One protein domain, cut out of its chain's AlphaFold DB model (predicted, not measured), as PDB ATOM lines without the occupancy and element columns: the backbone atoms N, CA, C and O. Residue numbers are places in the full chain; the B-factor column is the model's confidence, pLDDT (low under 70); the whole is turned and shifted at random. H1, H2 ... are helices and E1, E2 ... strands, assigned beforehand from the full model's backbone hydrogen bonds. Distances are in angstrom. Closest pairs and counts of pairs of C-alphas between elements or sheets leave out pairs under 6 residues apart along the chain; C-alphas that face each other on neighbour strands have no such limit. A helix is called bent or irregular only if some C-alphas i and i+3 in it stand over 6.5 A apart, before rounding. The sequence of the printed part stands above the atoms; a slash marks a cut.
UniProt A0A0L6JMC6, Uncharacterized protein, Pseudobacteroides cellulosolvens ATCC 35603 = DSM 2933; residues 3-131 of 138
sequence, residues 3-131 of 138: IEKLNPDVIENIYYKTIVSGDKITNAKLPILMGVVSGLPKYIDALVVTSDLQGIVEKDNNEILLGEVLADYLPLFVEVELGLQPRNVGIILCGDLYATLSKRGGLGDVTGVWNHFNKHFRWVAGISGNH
ATOM      1  N   ILE A   3      20.577 -16.843  42.487       96.38
ATOM      2  CA  ILE A   3      20.380 -17.535  41.208       96.38
ATOM      3  C   ILE A   3      21.761 -17.957  40.703       96.38
ATOM      4  O   ILE A   3      22.627 -17.113  40.493       96.38
ATOM      5  N   GLU A   4      21.970 -19.259  40.551       97.75
ATOM      6  CA  GLU A   4      23.226 -19.839  40.065       97.75
ATOM      7  C   GLU A   4      23.229 -19.952  38.540       97.75
ATOM      8  O   GLU A   4      24.252 -19.745  37.891       97.75
ATOM      9  N   LYS A   5      22.075 -20.296  37.957       96.75
ATOM     10  CA  LYS A   5      21.917 -20.486  36.515       96.75
ATOM     11  C   LYS A   5      20.483 -20.198  36.091       96.75
ATOM     12  O   LYS A   5      19.550 -20.602  36.777       96.75
ATOM     13  N   LEU A   6      20.319 -19.587  34.924       94.69
ATOM     14  CA  LEU A   6      19.057 -19.556  34.185       94.69
ATOM     15  C   LEU A   6      19.258 -20.325  32.881       94.69
ATOM     16  O   LEU A   6      20.238 -20.087  32.173       94.69
ATOM     17  N   ASN A   7      18.382 -21.286  32.602       93.81
ATOM     18  CA  ASN A   7      18.362 -21.985  31.328       93.81
ATOM     19  C   ASN A   7      17.473 -21.197  30.349       93.81
ATOM     20  O   ASN A   7      16.301 -20.988  30.663       93.81
ATOM     21  N   PRO A   8      17.999 -20.741  29.196       92.88
ATOM     22  CA  PRO A   8      17.186 -20.056  28.195       92.88
ATOM     23  C   PRO A   8      16.226 -20.993  27.448       92.88
ATOM     24  O   PRO A   8      15.330 -20.502  26.761       92.88
ATOM     25  N   ASP A   9      16.403 -22.313  27.557       95.69
ATOM     26  CA  ASP A   9      15.543 -23.272  26.874       95.69
ATOM     27  C   ASP A   9      14.139 -23.274  27.491       95.69
ATOM     28  O   ASP A   9      13.953 -23.521  28.686       95.69
ATOM     29  N   VAL A  10      13.149 -23.008  26.641       96.19
ATOM     30  CA  VAL A  10      11.733 -23.070  27.001       96.19
ATOM     31  C   VAL A  10      11.323 -24.522  27.151       96.19
ATOM     32  O   VAL A  10      11.465 -25.310  26.217       96.19
ATOM     33  N   ILE A  11      10.780 -24.854  28.316       95.06
ATOM     34  CA  ILE A  11      10.334 -26.214  28.625       95.06
ATOM     35  C   ILE A  11       8.839 -26.419  28.356       95.06
ATOM     36  O   ILE A  11       8.421 -27.534  28.075       95.06
ATOM     37  N   GLU A  12       8.046 -25.347  28.381       95.12
ATOM     38  CA  GLU A  12       6.614 -25.359  28.068       95.12
ATOM     39  C   GLU A  12       6.158 -23.964  27.615       95.12
ATOM     40  O   GLU A  12       6.757 -22.955  27.993       95.12
ATOM     41  N   ASN A  13       5.090 -23.891  26.816       96.88
ATOM     42  CA  ASN A  13       4.429 -22.630  26.482       96.88
ATOM     43  C   ASN A  13       2.941 -22.648  26.839       96.88
ATOM     44  O   ASN A  13       2.187 -23.474  26.330       96.88
ATOM     45  N   ILE A  14       2.488 -21.631  27.576       97.31
ATOM     46  CA  ILE A  14       1.056 -21.346  27.719       97.31
ATOM     47  C   ILE A  14       0.643 -20.348  26.637       97.31
ATOM     48  O   ILE A  14       1.228 -19.272  26.507       97.31
ATOM     49  N   TYR A  15      -0.358 -20.706  25.840       97.31
ATOM     50  CA  TYR A  15      -0.865 -19.869  24.754       97.31
ATOM     51  C   TYR A  15      -1.961 -18.935  25.261       97.31
ATOM     52  O   TYR A  15      -2.846 -19.360  26.000       97.31
ATOM     53  N   TYR A  16      -1.922 -17.674  24.836       97.88
ATOM     54  CA  TYR A  16      -2.901 -16.665  25.235       97.88
ATOM     55  C   TYR A  16      -3.100 -15.605  24.150       97.88
ATOM     56  O   TYR A  16      -2.342 -15.528  23.179       97.88
ATOM     57  N   LYS A  17      -4.125 -14.774  24.322       97.06
ATOM     58  CA  LYS A  17      -4.400 -13.586  23.517       97.06
ATOM     59  C   LYS A  17      -4.056 -12.323  24.291       97.06
ATOM     60  O   LYS A  17      -4.274 -12.241  25.495       97.06
ATOM     61  N   THR A  18      -3.561 -11.313  23.595       95.38
ATOM     62  CA  THR A  18      -3.311  -9.987  24.170       95.38
ATOM     63  C   THR A  18      -3.539  -8.897  23.130       95.38
ATOM     64  O   THR A  18      -3.642  -9.184  21.934       95.38
ATOM     65  N   ILE A  19      -3.623  -7.647  23.579       91.81
ATOM     66  CA  ILE A  19      -3.688  -6.474  22.709       91.81
ATOM     67  C   ILE A  19      -2.305  -5.839  22.590       91.81
ATOM     68  O   ILE A  19      -1.692  -5.447  23.583       91.81
ATOM     69  N   VAL A  20      -1.856  -5.641  21.351       84.50
ATOM     70  CA  VAL A  20      -0.658  -4.848  21.037       84.50
ATOM     71  C   VAL A  20      -1.019  -3.419  20.624       84.50
ATOM     72  O   VAL A  20      -2.188  -3.069  20.474       84.50
ATOM     73  N   SER A  21      -0.006  -2.561  20.441       76.62
ATOM     74  CA  SER A  21      -0.176  -1.201  19.907       76.62
ATOM     75  C   SER A  21      -1.114  -1.175  18.689       76.62
ATOM     76  O   SER A  21      -0.907  -1.930  17.740       76.62
ATOM     77  N   GLY A  22      -2.111  -0.282  18.706       76.56
ATOM     78  CA  GLY A  22      -3.130  -0.175  17.653       76.56
ATOM     79  C   GLY A  22      -4.365  -1.060  17.862       76.56
ATOM     80  O   GLY A  22      -5.044  -1.362  16.886       76.56
ATOM     81  N   ASP A  23      -4.616  -1.501  19.102       79.94
ATOM     82  CA  ASP A  23      -5.791  -2.278  19.537       79.94
ATOM     83  C   ASP A  23      -6.032  -3.574  18.750       79.94
ATOM     84  O   ASP A  23      -7.140  -4.100  18.651       79.94
ATOM     85  N   LYS A  24      -4.952  -4.132  18.199       89.06
ATOM     86  CA  LYS A  24      -4.995  -5.403  17.488       89.06
ATOM     87  C   LYS A  24      -4.811  -6.551  18.474       89.06
ATOM     88  O   LYS A  24      -3.773  -6.649  19.130       89.06
ATOM     89  N   ILE A  25      -5.789  -7.451  18.511       94.12
ATOM     90  CA  ILE A  25      -5.677  -8.722  19.232       94.12
ATOM     91  C   ILE A  25      -4.671  -9.619  18.502       94.12
ATOM     92  O   ILE A  25      -4.732  -9.792  17.281       94.12
ATOM     93  N   THR A  26      -3.744 -10.202  19.255       94.75
ATOM     94  CA  THR A  26      -2.755 -11.159  18.757       94.75
ATOM     95  C   THR A  26      -2.667 -12.372  19.667       94.75
ATOM     96  O   THR A  26      -2.924 -12.282  20.866       94.75
ATOM     97  N   ASN A  27      -2.249 -13.499  19.092       96.50
ATOM     98  CA  ASN A  27      -1.827 -14.657  19.865       96.50
ATOM     99  C   ASN A  27      -0.386 -14.454  20.342       96.50
ATOM    100  O   ASN A  27       0.454 -13.934  19.600       96.50
ATOM    101  N   ALA A  28      -0.110 -14.892  21.562       96.69
ATOM    102  CA  ALA A  28       1.191 -14.849  22.205       96.69
ATOM    103  C   ALA A  28       1.427 -16.141  23.005       96.69
ATOM    104  O   ALA A  28       0.545 -16.998  23.124       96.69
ATOM    105  N   LYS A  29       2.654 -16.298  23.504       97.38
ATOM    106  CA  LYS A  29       3.069 -17.447  24.310       97.38
ATOM    107  C   LYS A  29       3.774 -16.959  25.562       97.38
ATOM    108  O   LYS A  29       4.604 -16.058  25.479       97.38
ATOM    109  N   LEU A  30       3.436 -17.555  26.696       97.81
ATOM    110  CA  LEU A  30       4.140 -17.379  27.955       97.81
ATOM    111  C   LEU A  30       5.111 -18.557  28.091       97.81
ATOM    112  O   LEU A  30       4.645 -19.686  28.277       97.81
ATOM    113  N   PRO A  31       6.428 -18.331  27.955       97.12
ATOM    114  CA  PRO A  31       7.405 -19.393  28.114       97.12
ATOM    115  C   PRO A  31       7.592 -19.730  29.595       97.12
ATOM    116  O   PRO A  31       7.782 -18.841  30.425       97.12
ATOM    117  N   ILE A  32       7.615 -21.021  29.911       96.44
ATOM    118  CA  ILE A  32       8.109 -21.519  31.193       96.44
ATOM    119  C   ILE A  32       9.589 -21.860  31.014       96.44
ATOM    120  O   ILE A  32       9.968 -22.618  30.118       96.44
ATOM    121  N   LEU A  33      10.423 -21.260  31.860       96.12
ATOM    122  CA  LEU A  33      11.875 -21.424  31.882       96.12
ATOM    123  C   LEU A  33      12.302 -22.033  33.216       96.12
ATOM    124  O   LEU A  33      11.650 -21.825  34.239       96.12
ATOM    125  N   MET A  34      13.435 -22.735  33.214       96.00
ATOM    126  CA  MET A  34      14.001 -23.348  34.417       96.00
ATOM    127  C   MET A  34      15.342 -22.728  34.793       96.00
ATOM    128  O   MET A  34      16.130 -22.310  33.947       96.00
ATOM    129  N   GLY A  35      15.635 -22.710  36.087       95.75
ATOM    130  CA  GLY A  35      16.895 -22.219  36.627       95.75
ATOM    131  C   GLY A  35      17.320 -22.991  37.866       95.75
ATOM    132  O   GLY A  35      16.597 -23.847  38.369       95.75
ATOM    133  N   VAL A  36      18.512 -22.678  38.360       96.50
ATOM    134  CA  VAL A  36      19.061 -23.222  39.601       96.50
ATOM    135  C   VAL A  36      19.251 -22.073  40.574       96.50
ATOM    136  O   VAL A  36      19.855 -21.053  40.236       96.50
ATOM    137  N   VAL A  37      18.756 -22.251  41.793       97.06
ATOM    138  CA  VAL A  37      18.866 -21.288  42.888       97.06
ATOM    139  C   VAL A  37      19.473 -21.977  44.108       97.06
ATOM    140  O   VAL A  37      19.173 -23.133  44.394       97.06
ATOM    141  N   SER A  38      20.336 -21.272  44.832       97.19
ATOM    142  CA  SER A  38      20.925 -21.736  46.086       97.19
ATOM    143  C   SER A  38      20.435 -20.917  47.279       97.19
ATOM    144  O   SER A  38      20.004 -19.762  47.159       97.19
ATOM    145  N   GLY A  39      20.515 -21.518  48.468       96.88
ATOM    146  CA  GLY A  39      20.149 -20.864  49.725       96.88
ATOM    147  C   GLY A  39      18.652 -20.578  49.855       96.88
ATOM    148  O   GLY A  39      18.293 -19.519  50.378       96.88
ATOM    149  N   LEU A  40      17.805 -21.483  49.350       96.75
ATOM    150  CA  LEU A  40      16.384 -21.524  49.693       96.75
ATOM    151  C   LEU A  40      16.210 -21.952  51.164       96.75
ATOM    152  O   LEU A  40      17.027 -22.722  51.682       96.75
ATOM    153  N   PRO A  41      15.174 -21.460  51.865       94.88
ATOM    154  CA  PRO A  41      14.802 -21.981  53.177       94.88
ATOM    155  C   PRO A  41      14.521 -23.490  53.130       94.88
ATOM    156  O   PRO A  41      14.009 -23.989  52.137       94.88
ATOM    157  N   LYS A  42      14.770 -24.212  54.234       93.38
ATOM    158  CA  LYS A  42      14.655 -25.689  54.305       93.38
ATOM    159  C   LYS A  42      13.288 -26.278  53.915       93.38
ATOM    160  O   LYS A  42      13.198 -27.480  53.724       93.38
ATOM    161  N   TYR A  43      12.236 -25.468  53.898       94.50
ATOM    162  CA  TYR A  43      10.858 -25.878  53.611       94.50
ATOM    163  C   TYR A  43      10.367 -25.398  52.233       94.50
ATOM    164  O   TYR A  43       9.177 -25.521  51.945       94.50
ATOM    165  N   ILE A  44      11.250 -24.795  51.428       97.19
ATOM    166  CA  ILE A  44      10.974 -24.382  50.052       97.19
ATOM    167  C   ILE A  44      11.923 -25.141  49.128       97.19
ATOM    168  O   ILE A  44      13.137 -24.948  49.194       97.19
ATOM    169  N   ASP A  45      11.352 -25.964  48.254       97.31
ATOM    170  CA  ASP A  45      12.100 -26.802  47.314       97.31
ATOM    171  C   ASP A  45      12.417 -26.047  46.012       97.31
ATOM    172  O   ASP A  45      13.474 -26.242  45.413       97.31
ATOM    173  N   ALA A  46      11.522 -25.150  45.584       97.56
ATOM    174  CA  ALA A  46      11.680 -24.343  44.377       97.56
ATOM    175  C   ALA A  46      10.930 -23.008  44.476       97.56
ATOM    176  O   ALA A  46      10.085 -22.807  45.351       97.56
ATOM    177  N   LEU A  47      11.230 -22.102  43.544       97.62
ATOM    178  CA  LEU A  47      10.496 -20.856  43.356       97.62
ATOM    179  C   LEU A  47       9.937 -20.767  41.940       97.62
ATOM    180  O   LEU A  47      10.634 -21.088  40.981       97.62
ATOM    181  N   VAL A  48       8.723 -20.242  41.828       97.88
ATOM    182  CA  VAL A  48       8.178 -19.694  40.587       97.88
ATOM    183  C   VAL A  48       8.158 -18.180  40.734       97.88
ATOM    184  O   VAL A  48       7.577 -17.652  41.680       97.88
ATOM    185  N   VAL A  49       8.805 -17.483  39.804       97.75
ATOM    186  CA  VAL A  49       8.847 -16.017  39.760       97.75
ATOM    187  C   VAL A  49       8.251 -15.578  38.435       97.75
ATOM    188  O   VAL A  49       8.687 -16.050  37.386       97.75
ATOM    189  N   THR A  50       7.244 -14.712  38.473       98.06
ATOM    190  CA  THR A  50       6.522 -14.299  37.266       98.06
ATOM    191  C   THR A  50       5.982 -12.876  37.386       98.06
ATOM    192  O   THR A  50       5.696 -12.408  38.486       98.06
ATOM    193  N   SER A  51       5.867 -12.189  36.255       97.75
ATOM    194  CA  SER A  51       5.308 -10.843  36.080       97.75
ATOM    195  C   SER A  51       4.603 -10.775  34.728       97.75
ATOM    196  O   SER A  51       4.669 -11.734  33.954       97.75
ATOM    197  N   ASP A  52       3.978  -9.635  34.431       96.56
ATOM    198  CA  ASP A  52       3.510  -9.293  33.083       96.56
ATOM    199  C   ASP A  52       2.571 -10.363  32.498       96.56
ATOM    200  O   ASP A  52       2.618 -10.707  31.313       96.56
ATOM    201  N   LEU A  53       1.676 -10.899  33.331       97.38
ATOM    202  CA  LEU A  53       0.677 -11.894  32.938       97.38
ATOM    203  C   LEU A  53      -0.524 -11.246  32.233       97.38
ATOM    204  O   LEU A  53      -1.657 -11.705  32.367       97.38
ATOM    205  N   GLN A  54      -0.269 -10.195  31.449       95.50
ATOM    206  CA  GLN A  54      -1.255  -9.365  30.758       95.50
ATOM    207  C   GLN A  54      -1.830 -10.066  29.509       95.50
ATOM    208  O   GLN A  54      -1.766  -9.573  28.374       95.50
ATOM    209  N   GLY A  55      -2.408 -11.246  29.724       96.75
ATOM    210  CA  GLY A  55      -3.001 -12.096  28.704       96.75
ATOM    211  C   GLY A  55      -4.381 -12.610  29.091       96.75
ATOM    212  O   GLY A  55      -4.708 -12.737  30.267       96.75
ATOM    213  N   ILE A  56      -5.167 -12.944  28.071       97.62
ATOM    214  CA  ILE A  56      -6.476 -13.581  28.183       97.62
ATOM    215  C   ILE A  56      -6.429 -14.949  27.512       97.62
ATOM    216  O   ILE A  56      -5.949 -15.096  26.387       97.62
ATOM    217  N   VAL A  57      -6.958 -15.954  28.196       97.75
ATOM    218  CA  VAL A  57      -7.209 -17.285  27.648       97.75
ATOM    219  C   VAL A  57      -8.715 -17.447  27.494       97.75
ATOM    220  O   VAL A  57      -9.468 -17.243  28.441       97.75
ATOM    221  N   GLU A  58      -9.160 -17.814  26.297       94.88
ATOM    222  CA  GLU A  58     -10.571 -18.100  26.035       94.88
ATOM    223  C   GLU A  58     -10.858 -19.580  26.294       94.88
ATOM    224  O   GLU A  58     -10.227 -20.456  25.696       94.88
ATOM    225  N   LYS A  59     -11.825 -19.867  27.167       91.44
ATOM    226  CA  LYS A  59     -12.275 -21.231  27.462       91.44
ATOM    227  C   LYS A  59     -13.784 -21.252  27.660       91.44
ATOM    228  O   LYS A  59     -14.314 -20.485  28.456       91.44
ATOM    229  N   ASP A  60     -14.474 -22.132  26.936       91.25
ATOM    230  CA  ASP A  60     -15.930 -22.312  27.027       91.25
ATOM    231  C   ASP A  60     -16.718 -20.987  26.895       91.25
ATOM    232  O   ASP A  60     -17.661 -20.732  27.640       91.25
ATOM    233  N   ASN A  61     -16.308 -20.129  25.948       88.75
ATOM    234  CA  ASN A  61     -16.824 -18.767  25.721       88.75
ATOM    235  C   ASN A  61     -16.609 -17.766  26.876       88.75
ATOM    236  O   ASN A  61     -17.226 -16.703  26.872       88.75
ATOM    237  N   ASN A  62     -15.725 -18.067  27.830       93.06
ATOM    238  CA  ASN A  62     -15.313 -17.146  28.890       93.06
ATOM    239  C   ASN A  62     -13.880 -16.651  28.660       93.06
ATOM    240  O   ASN A  62     -13.012 -17.417  28.235       93.06
ATOM    241  N   GLU A  63     -13.636 -15.379  28.977       95.25
ATOM    242  CA  GLU A  63     -12.295 -14.796  29.064       95.25
ATOM    243  C   GLU A  63     -11.737 -15.021  30.473       95.25
ATOM    244  O   GLU A  63     -12.353 -14.623  31.459       95.25
ATOM    245  N   ILE A  64     -10.577 -15.667  30.564       97.19
ATOM    246  CA  ILE A  64      -9.894 -15.976  31.822       97.19
ATOM    247  C   ILE A  64      -8.544 -15.261  31.817       97.19
ATOM    248  O   ILE A  64      -7.833 -15.284  30.808       97.19
ATOM    249  N   LEU A  65      -8.164 -14.645  32.939       97.88
ATOM    250  CA  LEU A  65      -6.838 -14.044  33.075       97.88
ATOM    251  C   LEU A  65      -5.757 -15.125  32.949       97.88
ATOM    252  O   LEU A  65      -5.838 -16.188  33.569       97.88
ATOM    253  N   LEU A  66      -4.698 -14.841  32.190       98.38
ATOM    254  CA  LEU A  66      -3.561 -15.749  32.009       98.38
ATOM    255  C   LEU A  66      -2.970 -16.199  33.353       98.38
ATOM    256  O   LEU A  66      -2.581 -17.357  33.491       98.38
ATOM    257  N   GLY A  67      -2.946 -15.310  34.348       98.38
ATOM    258  CA  GLY A  67      -2.486 -15.637  35.695       98.38
ATOM    259  C   GLY A  67      -3.299 -16.729  36.390       98.38
ATOM    260  O   GLY A  67      -2.710 -17.575  37.057       98.38
ATOM    261  N   GLU A  68      -4.618 -16.771  36.198       98.50
ATOM    262  CA  GLU A  68      -5.474 -17.824  36.765       98.50
ATOM    263  C   GLU A  68      -5.213 -19.171  36.085       98.50
ATOM    264  O   GLU A  68      -5.084 -20.196  36.756       98.50
ATOM    265  N   VAL A  69      -5.045 -19.162  34.759       98.25
ATOM    266  CA  VAL A  69      -4.700 -20.366  33.989       98.25
ATOM    267  C   VAL A  69      -3.327 -20.905  34.384       98.25
ATOM    268  O   VAL A  69      -3.179 -22.107  34.601       98.25
ATOM    269  N   LEU A  70      -2.325 -20.031  34.514       98.44
ATOM    270  CA  LEU A  70      -0.986 -20.409  34.962       98.44
ATOM    271  C   LEU A  70      -1.026 -21.009  36.375       98.44
ATOM    272  O   LEU A  70      -0.402 -22.041  36.622       98.44
ATOM    273  N   ALA A  71      -1.776 -20.387  37.286       98.31
ATOM    274  CA  ALA A  71      -1.912 -20.846  38.663       98.31
ATOM    275  C   ALA A  71      -2.551 -22.237  38.777       98.31
ATOM    276  O   ALA A  71      -2.132 -23.020  39.627       98.31
ATOM    277  N   ASP A  72      -3.523 -22.564  37.920       97.62
ATOM    278  CA  ASP A  72      -4.141 -23.896  37.883       97.62
ATOM    279  C   ASP A  72      -3.290 -24.939  37.140       97.62
ATOM    280  O   ASP A  72      -3.396 -26.133  37.423       97.62
ATOM    281  N   TYR A  73      -2.427 -24.513  36.216       97.62
ATOM    282  CA  TYR A  73      -1.523 -25.394  35.472       97.62
ATOM    283  C   TYR A  73      -0.311 -25.847  36.304       97.62
ATOM    284  O   TYR A  73       0.035 -27.031  36.331       97.62
ATOM    285  N   LEU A  74       0.340 -24.909  37.000       97.94
ATOM    286  CA  LEU A  74       1.628 -25.140  37.663       97.94
ATOM    287  C   LEU A  74       1.660 -26.277  38.700       97.94
ATOM    288  O   LEU A  74       2.692 -26.941  38.760       97.94
ATOM    289  N   PRO A  75       0.624 -26.538  39.520       97.75
ATOM    290  CA  PRO A  75       0.679 -27.605  40.519       97.75
ATOM    291  C   PRO A  75       0.910 -28.978  39.886       97.75
ATOM    292  O   PRO A  75       1.768 -29.723  40.352       97.75
ATOM    293  N   LEU A  76       0.202 -29.269  38.790       97.06
ATOM    294  CA  LEU A  76       0.367 -30.515  38.046       97.06
ATOM    295  C   LEU A  76       1.751 -30.584  37.398       97.06
ATOM    296  O   LEU A  76       2.425 -31.603  37.501       97.06
ATOM    297  N   PHE A  77       2.186 -29.490  36.769       95.94
ATOM    298  CA  PHE A  77       3.504 -29.407  36.144       95.94
ATOM    299  C   PHE A  77       4.633 -29.657  37.159       95.94
ATOM    300  O   PHE A  77       5.504 -30.490  36.935       95.94
ATOM    301  N   VAL A  78       4.597 -28.984  38.309       96.56
ATOM    302  CA  VAL A  78       5.594 -29.123  39.381       96.56
ATOM    303  C   VAL A  78       5.622 -30.546  39.945       96.56
ATOM    304  O   VAL A  78       6.700 -31.086  40.194       96.56
ATOM    305  N   GLU A  79       4.457 -31.157  40.149       97.06
ATOM    306  CA  GLU A  79       4.373 -32.515  40.684       97.06
ATOM    307  C   GLU A  79       4.907 -33.552  39.692       97.06
ATOM    308  O   GLU A  79       5.722 -34.395  40.065       97.06
ATOM    309  N   VAL A  80       4.493 -33.470  38.427       95.81
ATOM    310  CA  VAL A  80       4.819 -34.474  37.407       95.81
ATOM    311  C   VAL A  80       6.232 -34.295  36.859       95.81
ATOM    312  O   VAL A  80       6.987 -35.263  36.800       95.81
ATOM    313  N   GLU A  81       6.611 -33.073  36.486       93.31
ATOM    314  CA  GLU A  81       7.873 -32.813  35.781       93.31
ATOM    315  C   GLU A  81       9.051 -32.617  36.738       93.31
ATOM    316  O   GLU A  81      10.190 -32.940  36.400       93.31
ATOM    317  N   LEU A  82       8.799 -32.098  37.947       93.19
ATOM    318  CA  LEU A  82       9.858 -31.830  38.929       93.19
ATOM    319  C   LEU A  82       9.843 -32.800  40.115       93.19
ATOM    320  O   LEU A  82      10.798 -32.811  40.893       93.19
ATOM    321  N   GLY A  83       8.788 -33.605  40.279       96.88
ATOM    322  CA  GLY A  83       8.641 -34.500  41.430       96.88
ATOM    323  C   GLY A  83       8.519 -33.753  42.762       96.88
ATOM    324  O   GLY A  83       8.844 -34.308  43.814       96.88
ATOM    325  N   LEU A  84       8.111 -32.480  42.726       97.12
ATOM    326  CA  LEU A  84       8.034 -31.617  43.901       97.12
ATOM    327  C   LEU A  84       6.603 -31.527  44.423       97.12
ATOM    328  O   LEU A  84       5.630 -31.623  43.685       97.12
ATOM    329  N   GLN A  85       6.470 -31.274  45.720       97.50
ATOM    330  CA  GLN A  85       5.171 -30.998  46.325       97.50
ATOM    331  C   GLN A  85       4.804 -29.525  46.077       97.50
ATOM    332  O   GLN A  85       5.549 -28.656  46.538       97.50
ATOM    333  N   PRO A  86       3.651 -29.193  45.458       97.75
ATOM    334  CA  PRO A  86       3.265 -27.797  45.215       97.75
ATOM    335  C   PRO A  86       3.278 -26.932  46.484       97.75
ATOM    336  O   PRO A  86       3.693 -25.778  46.472       97.75
ATOM    337  N   ARG A  87       2.937 -27.513  47.640       97.06
ATOM    338  CA  ARG A  87       2.975 -26.817  48.938       97.06
ATOM    339  C   ARG A  87       4.374 -26.385  49.397       97.06
ATOM    340  O   ARG A  87       4.460 -25.536  50.284       97.06
ATOM    341  N   ASN A  88       5.434 -26.945  48.822       97.81
ATOM    342  CA  ASN A  88       6.822 -26.578  49.093       97.81
ATOM    343  C   ASN A  88       7.403 -25.651  48.013       97.81
ATOM    344  O   ASN A  88       8.583 -25.314  48.066       97.81
ATOM    345  N   VAL A  89       6.610 -25.220  47.032       98.38
ATOM    346  CA  VAL A  89       7.036 -24.232  46.037       98.38
ATOM    347  C   VAL A  89       6.578 -22.843  46.467       98.38
ATOM    348  O   VAL A  89       5.425 -22.644  46.854       98.38
ATOM    349  N   GLY A  90       7.502 -21.882  46.434       98.12
ATOM    350  CA  GLY A  90       7.200 -20.473  46.673       98.12
ATOM    351  C   GLY A  90       6.860 -19.743  45.379       98.12
ATOM    352  O   GLY A  90       7.588 -19.852  44.398       98.12
ATOM    353  N   ILE A  91       5.779 -18.974  45.388       98.56
ATOM    354  CA  ILE A  91       5.345 -18.128  44.278       98.56
ATOM    355  C   ILE A  91       5.709 -16.678  44.588       98.56
ATOM    356  O   ILE A  91       5.398 -16.169  45.667       98.56
ATOM    357  N   ILE A  92       6.343 -16.016  43.624       98.31
ATOM    358  CA  ILE A  92       6.637 -14.586  43.651       98.31
ATOM    359  C   ILE A  92       5.947 -13.930  42.450       98.31
ATOM    360  O   ILE A  92       6.371 -14.121  41.309       98.31
ATOM    361  N   LEU A  93       4.884 -13.169  42.722       98.62
ATOM    362  CA  LEU A  93       4.129 -12.398  41.731       98.62
ATOM    363  C   LEU A  93       4.672 -10.966  41.671       98.62
ATOM    364  O   LEU A  93       4.594 -10.216  42.639       98.62
ATOM    365  N   CYS A  94       5.232 -10.575  40.537       98.12
ATOM    366  CA  CYS A  94       5.955  -9.313  40.368       98.12
ATOM    367  C   CYS A  94       5.137  -8.233  39.633       98.12
ATOM    368  O   CYS A  94       5.720  -7.296  39.094       98.12
ATOM    369  N   GLY A  95       3.806  -8.341  39.656       97.00
ATOM    370  CA  GLY A  95       2.875  -7.327  39.156       97.00
ATOM    371  C   GLY A  95       2.491  -7.457  37.679       97.00
ATOM    372  O   GLY A  95       3.038  -8.279  36.942       97.00
ATOM    373  N   ASP A  96       1.519  -6.630  37.294       96.75
ATOM    374  CA  ASP A  96       0.916  -6.524  35.962       96.75
ATOM    375  C   ASP A  96       0.301  -7.849  35.508       96.75
ATOM    376  O   ASP A  96       0.674  -8.460  34.509       96.75
ATOM    377  N   LEU A  97      -0.666  -8.304  36.298       97.56
ATOM    378  CA  LEU A  97      -1.377  -9.568  36.131       97.56
ATOM    379  C   LEU A  97      -2.721  -9.394  35.406       97.56
ATOM    380  O   LEU A  97      -3.280 -10.374  34.912       97.56
ATOM    381  N   TYR A  98      -3.262  -8.174  35.360       96.88
ATOM    382  CA  TYR A  98      -4.537  -7.888  34.702       96.88
ATOM    383  C   TYR A  98      -4.410  -7.710  33.182       96.88
ATOM    384  O   TYR A  98      -3.462  -7.107  32.675       96.88
ATOM    385  N   ALA A  99      -5.442  -8.140  32.452       95.44
ATOM    386  CA  ALA A  99      -5.599  -7.880  31.029       95.44
ATOM    387  C   ALA A  99      -7.061  -7.703  30.623       95.44
ATOM    388  O   ALA A  99      -7.986  -8.114  31.313       95.44
ATOM    389  N   THR A 100      -7.260  -7.119  29.444       93.56
ATOM    390  CA  THR A 100      -8.543  -7.110  28.740       93.56
ATOM    391  C   THR A 100      -8.293  -7.077  27.235       93.56
ATOM    392  O   THR A 100      -7.340  -6.443  26.780       93.56
ATOM    393  N   LEU A 101      -9.158  -7.733  26.453       92.75
ATOM    394  CA  LEU A 101      -9.142  -7.666  24.987       92.75
ATOM    395  C   LEU A 101      -9.995  -6.511  24.429       92.75
ATOM    396  O   LEU A 101     -10.250  -6.457  23.229       92.75
ATOM    397  N   SER A 102     -10.434  -5.575  25.275       88.19
ATOM    398  CA  SER A 102     -11.212  -4.401  24.847       88.19
ATOM    399  C   SER A 102     -10.354  -3.178  24.511       88.19
ATOM    400  O   SER A 102     -10.724  -2.381  23.652       88.19
ATOM    401  N   LYS A 103      -9.221  -3.009  25.200       85.12
ATOM    402  CA  LYS A 103      -8.277  -1.900  25.014       85.12
ATOM    403  C   LYS A 103      -6.910  -2.259  25.572       85.12
ATOM    404  O   LYS A 103      -6.805  -3.008  26.546       85.12
ATOM    405  N   ARG A 104      -5.859  -1.649  25.033       83.81
ATOM    406  CA  ARG A 104      -4.527  -1.755  25.635       83.81
ATOM    407  C   ARG A 104      -4.458  -1.046  26.998       83.81
ATOM    408  O   ARG A 104      -4.974   0.058  27.151       83.81
ATOM    409  N   GLY A 105      -3.752  -1.648  27.960       79.62
ATOM    410  CA  GLY A 105      -3.367  -0.995  29.220       79.62
ATOM    411  C   GLY A 105      -4.508  -0.804  30.226       79.62
ATOM    412  O   GLY A 105      -4.583   0.232  30.882       79.62
ATOM    413  N   GLY A 106      -5.421  -1.773  30.327       85.62
ATOM    414  CA  GLY A 106      -6.509  -1.750  31.310       85.62
ATOM    415  C   GLY A 106      -6.025  -1.834  32.764       85.62
ATOM    416  O   GLY A 106      -4.921  -2.287  33.027       85.62
ATOM    417  N   LEU A 107      -6.873  -1.403  33.694       93.31
ATOM    418  CA  LEU A 107      -6.740  -1.617  35.137       93.31
ATOM    419  C   LEU A 107      -7.930  -2.480  35.560       93.31
ATOM    420  O   LEU A 107      -9.050  -2.183  35.132       93.31
ATOM    421  N   GLY A 108      -7.717  -3.512  36.368       95.00
ATOM    422  CA  GLY A 108      -8.817  -4.364  36.817       95.00
ATOM    423  C   GLY A 108      -8.434  -5.331  37.924       95.00
ATOM    424  O   GLY A 108      -7.303  -5.312  38.411       95.00
ATOM    425  N   ASP A 109      -9.426  -6.060  38.431       95.88
ATOM    426  CA  ASP A 109      -9.266  -6.860  39.644       95.88
ATOM    427  C   ASP A 109      -8.441  -8.118  39.366       95.88
ATOM    428  O   ASP A 109      -8.755  -8.889  38.460       95.88
ATOM    429  N   VAL A 110      -7.393  -8.325  40.161       97.38
ATOM    430  CA  VAL A 110      -6.524  -9.511  40.079       97.38
ATOM    431  C   VAL A 110      -6.664 -10.423  41.291       97.38
ATOM    432  O   VAL A 110      -5.927 -11.400  41.415       97.38
ATOM    433  N   THR A 111      -7.623 -10.155  42.181       96.94
ATOM    434  CA  THR A 111      -7.885 -10.981  43.370       96.94
ATOM    435  C   THR A 111      -8.081 -12.462  43.004       96.94
ATOM    436  O   THR A 111      -7.594 -13.339  43.721       96.94
ATOM    437  N   GLY A 112      -8.708 -12.753  41.855       96.56
ATOM    438  CA  GLY A 112      -8.847 -14.108  41.305       96.56
ATOM    439  C   GLY A 112      -7.506 -14.814  41.072       96.56
ATOM    440  O   GLY A 112      -7.289 -15.906  41.600       96.56
ATOM    441  N   VAL A 113      -6.559 -14.146  40.403       97.94
ATOM    442  CA  VAL A 113      -5.197 -14.657  40.151       97.94
ATOM    443  C   VAL A 113      -4.507 -15.037  41.463       97.94
ATOM    444  O   VAL A 113      -4.012 -16.155  41.616       97.94
ATOM    445  N   TRP A 114      -4.515 -14.133  42.445       98.00
ATOM    446  CA  TRP A 114      -3.890 -14.369  43.750       98.00
ATOM    447  C   TRP A 114      -4.544 -15.531  44.504       98.00
ATOM    448  O   TRP A 114      -3.848 -16.352  45.104       98.00
ATOM    449  N   ASN A 115      -5.873 -15.633  44.458       97.56
ATOM    450  CA  ASN A 115      -6.610 -16.724  45.090       97.56
ATOM    451  C   ASN A 115      -6.303 -18.080  44.445       97.56
ATOM    452  O   ASN A 115      -6.147 -19.065  45.168       97.56
ATOM    453  N   HIS A 116      -6.169 -18.141  43.117       97.88
ATOM    454  CA  HIS A 116      -5.802 -19.377  42.424       97.88
ATOM    455  C   HIS A 116      -4.406 -19.856  42.835       97.88
ATOM    456  O   HIS A 116      -4.242 -21.025  43.176       97.88
ATOM    457  N   PHE A 117      -3.412 -18.964  42.917       98.44
ATOM    458  CA  PHE A 117      -2.096 -19.352  43.434       98.44
ATOM    459  C   PHE A 117      -2.169 -19.817  44.898       98.44
ATOM    460  O   PHE A 117      -1.653 -20.885  45.230       98.44
ATOM    461  N   ASN A 118      -2.860 -19.074  45.767       97.50
ATOM    462  CA  ASN A 118      -2.992 -19.413  47.192       97.50
ATOM    463  C   ASN A 118      -3.746 -20.726  47.454       97.50
ATOM    464  O   ASN A 118      -3.554 -21.358  48.493       97.50
ATOM    465  N   LYS A 119      -4.606 -21.155  46.527       97.56
ATOM    466  CA  LYS A 119      -5.317 -22.435  46.617       97.56
ATOM    467  C   LYS A 119      -4.364 -23.631  46.570       97.56
ATOM    468  O   LYS A 119      -4.618 -24.638  47.233       97.56
ATOM    469  N   HIS A 120      -3.283 -23.525  45.798       96.81
ATOM    470  CA  HIS A 120      -2.389 -24.650  45.504       96.81
ATOM    471  C   HIS A 120      -1.026 -24.541  46.194       96.81
ATOM    472  O   HIS A 120      -0.463 -25.553  46.626       96.81
ATOM    473  N   PHE A 121      -0.513 -23.321  46.348       98.06
ATOM    474  CA  PHE A 121       0.809 -23.035  46.897       98.06
ATOM    475  C   PHE A 121       0.691 -22.419  48.290       98.06
ATOM    476  O   PHE A 121      -0.095 -21.506  48.523       98.06
ATOM    477  N   ARG A 122       1.499 -22.903  49.241       96.81
ATOM    478  CA  ARG A 122       1.483 -22.391  50.625       96.81
ATOM    479  C   ARG A 122       2.093 -20.994  50.733       96.81
ATOM    480  O   ARG A 122       1.704 -20.224  51.605       96.81
ATOM    481  N   TRP A 123       3.096 -20.711  49.909       96.44
ATOM    482  CA  TRP A 123       3.876 -19.484  49.968       96.44
ATOM    483  C   TRP A 123       3.616 -18.684  48.705       96.44
ATOM    484  O   TRP A 123       4.189 -18.988  47.665       96.44
ATOM    485  N   VAL A 124       2.768 -17.667  48.800       98.25
ATOM    486  CA  VAL A 124       2.544 -16.709  47.718       98.25
ATOM    487  C   VAL A 124       2.838 -15.321  48.257       98.25
ATOM    488  O   VAL A 124       2.262 -14.888  49.253       98.25
ATOM    489  N   ALA A 125       3.779 -14.642  47.620       97.81
ATOM    490  CA  ALA A 125       4.150 -13.274  47.932       97.81
ATOM    491  C   ALA A 125       4.299 -12.491  46.632       97.81
ATOM    492  O   ALA A 125       4.455 -13.070  45.560       97.81
ATOM    493  N   GLY A 126       4.267 -11.168  46.712       96.94
ATOM    494  CA  GLY A 126       4.407 -10.360  45.517       96.94
ATOM    495  C   GLY A 126       4.154  -8.886  45.737       96.94
ATOM    496  O   GLY A 126       3.896  -8.443  46.857       96.94
ATOM    497  N   ILE A 127       4.215  -8.151  44.637       96.50
ATOM    498  CA  ILE A 127       3.858  -6.740  44.538       96.50
ATOM    499  C   ILE A 127       2.796  -6.572  43.451       96.50
ATOM    500  O   ILE A 127       2.771  -7.319  42.475       96.50
ATOM    501  N   SER A 128       1.913  -5.597  43.629       95.69
ATOM    502  CA  SER A 128       0.952  -5.201  42.603       95.69
ATOM    503  C   SER A 128       1.630  -4.352  41.532       95.69
ATOM    504  O   SER A 128       2.398  -3.445  41.867       95.69
ATOM    505  N   GLY A 129       1.306  -4.601  40.267       96.31
ATOM    506  CA  GLY A 129       1.656  -3.715  39.159       96.31
ATOM    507  C   GLY A 129       0.691  -2.536  39.034       96.31
ATOM    508  O   GLY A 129      -0.308  -2.445  39.750       96.31
ATOM    509  N   ASN A 130       0.973  -1.611  38.117       95.19
ATOM    510  CA  ASN A 130       0.127  -0.432  37.907       95.19
ATOM    511  C   ASN A 130      -1.183  -0.760  37.172       95.19
ATOM    512  O   ASN A 130      -2.081   0.081  37.132       95.19
ATOM    513  N   HIS A 131      -1.277  -1.950  36.575       94.50
ATOM    514  CA  HIS A 131      -2.489  -2.475  35.948       94.50
ATOM    515  C   HIS A 131      -3.337  -3.337  36.892       94.50
ATOM    516  O   HIS A 131      -4.456  -3.719  36.541       94.50
TER     517      HIS A 131
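This is residues 3 to 131 of the 138 residues of an uncharacterized protein of Pseudobacteroides cellulosolvens ATCC 35603 = DSM 2933 (UniProt A0A0L6JMC6). A small parallel sheet, E3, E6 and E7, has two helices, H1 and H2, side by side over one face, and a long bent hairpin, E1 and E2, runs the length of the domain past the side of H1 and E3. A second, much smaller hairpin, E4 and E5, lies near the first residues of H1. The printed part has 129 residues with two named helices and seven named strands, in the order E1 E2 E3 E4 E5 H1 E6 H2 E7; the class is mixed, helices and strands. The three-stranded sheet has the order E3 E6 E7, and the two hairpins are antiparallel sheets of two strands each. The whole is compact, with a radius of gyration of the C-alphas of 15.0 A, and elongated, spanning 46 by 29 by 29 A.

E1, residues 3 to 20, begins with C-alpha 3 at (20.380, -17.535, 41.208), spans 31.8 A and bends by 96 degrees at residue 17. E2, residues 24 to 38, spans 41.9 A and bends by 53 degrees at residue 27. E3 is residues 46 to 50, 13.3 A; E4 residues 56 to 59, 9.6 A; E5 residues 62 to 65, 9.9 A. H1, residues 66 to 82, spans 22.1 A from C-alpha 66 at (-3.561, -15.749, 32.009), with a kink of 39 degrees near residue 76; it is only just irregular, with C-alphas 72 and 75 6.6 A apart. E6 is residues 89 to 93, 12.9 A; H2 residues 111 to 120, 14.9 A; E7 residues 123 to 126, 10.2 A, ending with C-alpha 126 at (4.407, -10.360, 45.517).

E3 and E6 are parallel, with N 48 and O 90 2.8 A apart, within hydrogen-bond range; E6 and E7 are parallel, with N 91 and O 123 at 2.8 A. H1 and H2 are on the same face of this sheet, H1 over E3 and E6 at a height over the sheet of 10.5 A, H2 over E7 at 10.0 A. They touch at Glu 68 and Val 113, their closest C-alphas, 4.6 A apart, at a shallow tilt of 15 degrees, the same way. E6, H2 and E7 form a strand-helix-strand unit, two parallel neighbour strands joined through a helix, with a right-handed crossover. In the hairpin E1 and E2, N 14 and O 30 are 3.0 A apart; in the hairpin E4 and E5, N 57 and O 64 are 2.8 A apart. The closest C-alphas of E1 and E4 are those of Tyr 16 and Val 57, 5.0 A. E2 and H1 are apart. O i to N i+4 pairs are within hydrogen-bond range in 11 of 13 in H1 and 5 of 6 in H2.

The two C-alphas farthest apart, those of Gly 22 and Lys 42, are 48.1 A apart. The printed part has no cut. The link from E6 to H2, residues 94 to 110, is long. Mean pLDDT of the printed part is 95.4, and no printed residue is under 70.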